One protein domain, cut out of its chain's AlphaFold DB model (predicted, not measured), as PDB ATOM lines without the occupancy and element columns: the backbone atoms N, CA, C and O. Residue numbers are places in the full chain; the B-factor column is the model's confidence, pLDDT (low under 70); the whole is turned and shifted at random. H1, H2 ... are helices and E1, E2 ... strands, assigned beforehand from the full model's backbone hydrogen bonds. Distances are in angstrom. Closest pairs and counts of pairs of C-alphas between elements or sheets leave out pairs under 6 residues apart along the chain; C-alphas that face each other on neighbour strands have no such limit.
ATOM      1  N   ASN A 202     233.353 296.756 226.470       73.62
ATOM      2  CA  ASN A 202     232.804 297.730 227.428       73.62
ATOM      3  C   ASN A 202     231.390 297.382 227.871       73.62
ATOM      4  O   ASN A 202     230.829 298.062 228.726       73.62
ATOM      5  N   VAL A 203     230.791 296.341 227.294       77.31
ATOM      6  CA  VAL A 203     229.490 295.854 227.736       77.31
ATOM      7  C   VAL A 203     229.664 295.343 229.155       77.31
ATOM      8  O   VAL A 203     230.196 294.263 229.342       77.31
ATOM      9  N   PHE A 204     229.244 296.075 230.181       72.06
ATOM     10  CA  PHE A 204     229.329 295.574 231.551       72.06
ATOM     11  C   PHE A 204     228.405 294.349 231.733       72.06
ATOM     12  O   PHE A 204     227.253 294.412 231.303       72.06
ATOM     13  N   PRO A 205     228.851 293.230 232.351       81.19
ATOM     14  CA  PRO A 205     230.147 292.969 233.008       81.19
ATOM     15  C   PRO A 205     231.204 292.274 232.110       81.19
ATOM     16  O   PRO A 205     232.212 291.749 232.588       81.19
ATOM     17  N   CYS A 206     230.979 292.213 230.802       79.06
ATOM     18  CA  CYS A 206     231.859 291.631 229.794       79.06
ATOM     19  C   CYS A 206     233.104 292.502 229.522       79.06
ATOM     20  O   CYS A 206     233.038 293.511 228.838       79.06
ATOM     21  N   ARG A 207     234.280 292.040 229.967       78.44
ATOM     22  CA  ARG A 207     235.603 292.580 229.577       78.44
ATOM     23  C   ARG A 207     236.380 291.635 228.648       78.44
ATOM     24  O   ARG A 207     237.578 291.435 228.812       78.44
ATOM     25  N   GLY A 208     235.686 290.942 227.744       81.31
ATOM     26  CA  GLY A 208     236.327 289.997 226.817       81.31
ATOM     27  C   GLY A 208     237.186 290.701 225.768       81.31
ATOM     28  O   GLY A 208     236.937 291.860 225.450       81.31
ATOM     29  N   LYS A 209     238.182 289.999 225.222       83.25
ATOM     30  CA  LYS A 209     239.006 290.511 224.123       83.25
ATOM     31  C   LYS A 209     238.150 290.712 222.870       83.25
ATOM     32  O   LYS A 209     237.265 289.904 222.582       83.25
ATOM     33  N   ILE A 210     238.412 291.793 222.140       84.38
ATOM     34  CA  ILE A 210     237.768 292.055 220.848       84.38
ATOM     35  C   ILE A 210     238.636 291.544 219.698       84.38
ATOM     36  O   ILE A 210     239.849 291.768 219.667       84.38
ATOM     37  N   ILE A 211     238.004 290.868 218.744       85.75
ATOM     38  CA  ILE A 211     238.633 290.384 217.514       85.75
ATOM     39  C   ILE A 211     237.941 291.006 216.299       85.75
ATOM     40  O   ILE A 211     236.722 291.184 216.327       85.75
ATOM     41  N   PRO A 212     238.686 291.381 215.247       85.94
ATOM     42  CA  PRO A 212     238.071 291.847 214.011       85.94
ATOM     43  C   PRO A 212     237.270 290.710 213.365       85.94
ATOM     44  O   PRO A 212     237.703 289.558 213.391       85.94
ATOM     45  N   ILE A 213     236.124 291.041 212.778       87.06
ATOM     46  CA  ILE A 213     235.315 290.125 211.964       87.06
ATOM     47  C   ILE A 213     235.110 290.713 210.567       87.06
ATOM     48  O   ILE A 213     235.227 291.926 210.369       87.06
ATOM     49  N   ASP A 214     234.774 289.856 209.604       86.62
ATOM     50  CA  ASP A 214     234.521 290.283 208.230       86.62
ATOM     51  C   ASP A 214     233.322 291.233 208.136       86.62
ATOM     52  O   ASP A 214     232.323 291.091 208.851       86.62
ATOM     53  N   ARG A 215     233.395 292.187 207.196       83.88
ATOM     54  CA  ARG A 215     232.345 293.196 206.989       83.88
ATOM     55  C   ARG A 215     230.986 292.556 206.712       83.88
ATOM     56  O   ARG A 215     229.989 292.974 207.292       83.88
ATOM     57  N   GLU A 216     230.948 291.509 205.893       83.44
ATOM     58  CA  GLU A 216     229.713 290.780 205.584       83.44
ATOM     59  C   GLU A 216     229.073 290.150 206.828       83.44
ATOM     60  O   GLU A 216     227.855 290.206 206.995       83.44
ATOM     61  N   GLN A 217     229.884 289.578 207.726       83.88
ATOM     62  CA  GLN A 217     229.392 288.990 208.976       83.88
ATOM     63  C   GLN A 217     228.813 290.065 209.901       83.88
ATOM     64  O   GLN A 217     227.763 289.858 210.508       83.88
ATOM     65  N   GLY A 218     229.468 291.227 209.976       82.19
ATOM     66  CA  GLY A 218     228.983 292.367 210.749       82.19
ATOM     67  C   GLY A 218     227.680 292.961 210.208       82.19
ATOM     68  O   GLY A 218     226.755 293.214 210.977       82.19
ATOM     69  N   LEU A 219     227.558 293.127 208.889       83.50
ATOM     70  CA  LEU A 219     226.349 293.677 208.261       83.50
ATOM     71  C   LEU A 219     225.122 292.782 208.461       83.50
ATOM     72  O   LEU A 219     224.036 293.296 208.737       83.50
ATOM     73  N   LYS A 220     225.296 291.452 208.413       82.88
ATOM     74  CA  LYS A 220     224.222 290.490 208.723       82.88
ATOM     75  C   LYS A 220     223.647 290.693 210.127       82.88
ATOM     76  O   LYS A 220     222.457 290.479 210.323       82.88
ATOM     77  N   HIS A 221     224.468 291.113 211.091       80.06
ATOM     78  CA  HIS A 221     224.020 291.351 212.464       80.06
ATOM     79  C   HIS A 221     223.153 292.605 212.605       80.06
ATOM     80  O   HIS A 221     222.197 292.601 213.372       80.06
ATOM     81  N   TYR A 222     223.472 293.675 211.873       70.56
ATOM     82  CA  TYR A 222     222.751 294.945 211.989       70.56
ATOM     83  C   TYR A 222     221.574 295.087 211.023       70.56
ATOM     84  O   TYR A 222     220.832 296.051 211.161       70.56
ATOM     85  N   ASN A 223     221.390 294.162 210.073       62.00
ATOM     86  CA  ASN A 223     220.344 294.203 209.040       62.00
ATOM     87  C   ASN A 223     220.227 295.573 208.329       62.00
ATOM     88  O   ASN A 223     219.139 296.009 207.961       62.00
ATOM     89  N   ILE A 224     221.351 296.284 208.191       63.34
ATOM     90  CA  ILE A 224     221.448 297.631 207.617       63.34
ATOM     91  C   ILE A 224     222.682 297.658 206.713       63.34
ATOM     92  O   ILE A 224     223.734 297.134 207.087       63.34
ATOM     93  N   ASN A 225     222.578 298.303 205.549       60.53
ATOM     94  CA  ASN A 225     223.739 298.645 204.735       60.53
ATOM     95  C   ASN A 225     224.409 299.892 205.330       60.53
ATOM     96  O   ASN A 225     223.998 301.020 205.078       60.53
ATOM     97  N   VAL A 226     225.364 299.677 206.234       64.81
ATOM     98  CA  VAL A 226     226.090 300.761 206.898       64.81
ATOM     99  C   VAL A 226     227.309 301.105 206.042       64.81
ATOM    100  O   VAL A 226     228.356 300.453 206.136       64.81
ATOM    101  N   ASP A 227     227.157 302.086 205.156       64.38
ATOM    102  CA  ASP A 227     228.198 302.466 204.192       64.38
ATOM    103  C   ASP A 227     229.425 303.109 204.857       64.38
ATOM    104  O   ASP A 227     230.524 303.037 204.318       64.38
ATOM    105  N   ASP A 228     229.280 303.670 206.059       64.69
ATOM    106  CA  ASP A 228     230.333 304.393 206.780       64.69
ATOM    107  C   ASP A 228     231.124 303.533 207.790       64.69
ATOM    108  O   ASP A 228     231.924 304.060 208.580       64.69
ATOM    109  N   VAL A 229     230.913 302.208 207.779       68.81
ATOM    110  CA  VAL A 229     231.612 301.241 208.643       68.81
ATOM    111  C   VAL A 229     232.554 300.346 207.831       68.81
ATOM    112  O   VAL A 229     232.139 299.487 207.049       68.81
ATOM    113  N   GLU A 230     233.852 300.539 208.077       69.12
ATOM    114  CA  GLU A 230     234.963 299.813 207.444       69.12
ATOM    115  C   GLU A 230     235.191 298.415 208.052       69.12
ATOM    116  O   GLU A 230     235.514 297.471 207.332       69.12
ATOM    117  N   LYS A 231     235.076 298.273 209.381       77.00
ATOM    118  CA  LYS A 231     235.470 297.061 210.122       77.00
ATOM    119  C   LYS A 231     234.563 296.820 211.308       77.00
ATOM    120  O   LYS A 231     234.381 297.724 212.110       77.00
ATOM    121  N   PHE A 232     234.121 295.583 211.479       84.94
ATOM    122  CA  PHE A 232     233.381 295.157 212.659       84.94
ATOM    123  C   PHE A 232     234.291 294.391 213.614       84.94
ATOM    124  O   PHE A 232     235.292 293.794 213.211       84.94
ATOM    125  N   TYR A 233     233.924 294.390 214.889       85.44
ATOM    126  CA  TYR A 233     234.645 293.680 215.937       85.44
ATOM    127  C   TYR A 233     233.672 292.834 216.735       85.44
ATOM    128  O   TYR A 233     232.565 293.273 217.009       85.44
ATOM    129  N   LYS A 234     234.078 291.635 217.135       87.69
ATOM    130  CA  LYS A 234     233.293 290.762 218.002       87.69
ATOM    131  C   LYS A 234     234.031 290.547 219.311       87.69
ATOM    132  O   LYS A 234     235.233 290.294 219.315       87.69
ATOM    133  N   CYS A 235     233.314 290.620 220.423       88.06
ATOM    134  CA  CYS A 235     233.848 290.212 221.713       88.06
ATOM    135  C   CYS A 235     233.877 288.681 221.820       88.06
ATOM    136  O   CYS A 235     232.843 288.030 221.675       88.06
ATOM    137  N   GLU A 236     235.032 288.101 222.144       90.19
ATOM    138  CA  GLU A 236     235.190 286.647 222.311       90.19
ATOM    139  C   GLU A 236     234.399 286.090 223.506       90.19
ATOM    140  O   GLU A 236     234.058 284.912 223.522       90.19
ATOM    141  N   ARG A 237     234.076 286.927 224.505       88.06
ATOM    142  CA  ARG A 237     233.406 286.489 225.743       88.06
ATOM    143  C   ARG A 237     231.882 286.566 225.681       88.06
ATOM    144  O   ARG A 237     231.217 285.612 226.060       88.06
ATOM    145  N   CYS A 238     231.330 287.705 225.268       89.19
ATOM    146  CA  CYS A 238     229.876 287.922 225.217       89.19
ATOM    147  C   CYS A 238     229.301 287.859 223.798       89.19
ATOM    148  O   CYS A 238     228.090 287.933 223.631       89.19
ATOM    149  N   GLY A 239     230.141 287.747 222.766       86.44
ATOM    150  CA  GLY A 239     229.689 287.675 221.379       86.44
ATOM    151  C   GLY A 239     229.157 288.988 220.801       86.44
ATOM    152  O   GLY A 239     228.833 289.002 219.616       86.44
ATOM    153  N   THR A 240     229.097 290.071 221.589       87.06
ATOM    154  CA  THR A 240     228.673 291.398 221.129       87.06
ATOM    155  C   THR A 240     229.494 291.832 219.928       87.06
ATOM    156  O   THR A 240     230.726 291.764 219.956       87.06
ATOM    157  N   ILE A 241     228.798 292.280 218.885       84.88
ATOM    158  CA  ILE A 241     229.414 292.878 217.712       84.88
ATOM    159  C   ILE A 241     229.408 294.394 217.904       84.88
ATOM    160  O   ILE A 241     228.404 294.974 218.302       84.88
ATOM    161  N   HIS A 242     230.548 295.016 217.643       81.12
ATOM    162  CA  HIS A 242     230.762 296.451 217.657       81.12
ATOM    163  C   HIS A 242     231.017 296.909 216.225       81.12
ATOM    164  O   HIS A 242     231.737 296.249 215.465       81.12
ATOM    165  N   ARG A 243     230.414 298.039 215.855       76.56
ATOM    166  CA  ARG A 243     230.573 298.627 214.518       76.56
ATOM    167  C   ARG A 243     231.940 299.255 214.338       76.56
ATOM    168  O   ARG A 243     232.434 299.290 213.226       76.56
TER     169      ARG A 243
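AT A GLANCE: This is residues 202 to 243 of the 270 residues of the protein "Signal peptidase I" of Candidatus Coatesbacteria bacterium 4484_99 (UniProt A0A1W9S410). With little regular structure, the domain is a short two-stranded antiparallel ribbon, E1 and E2, with one helix, H1, at one end and residues 241 to 242 folding back beside E2. The printed part has 42 residues, 16 in named elements, ordered E1, H1, E2; the class is mixed. It is only just compact, close to loose, with a radius of gyration of the C-alphas of 10.4 A, and only just a rod of 30 by 15 by 15 A.

HOW THE PARTS SIT: E1, residues 210 to 213, and E2, residues 232 to 235, are antiparallel at 139 degrees; N 211 and O 234 are 2.9 A apart, within hydrogen-bond range. Residues 233 to 234 pair antiparallel with 241 to 242. The closest C-alphas of E2 and H1, residues 215 to 222, are those of Phe 232 and Gly 218, 5.5 A apart. In H1, 3 of 4 O i to N i+4 pairs are within range.

IN THESE COORDINATES: E1 begins at C-alpha 210 (237.768, 292.055, 220.848) and spans 9.4 A. H1 spans 11.0 A. E2 spans 10.3 A, ending at C-alpha 235 (233.848, 290.212, 221.713).

THE WHOLE: The C-alphas farthest apart, Pro 205 and Asp 227, are 30.4 A apart. The printed part has no cut. Residues 223 to 230 are under pLDDT 70.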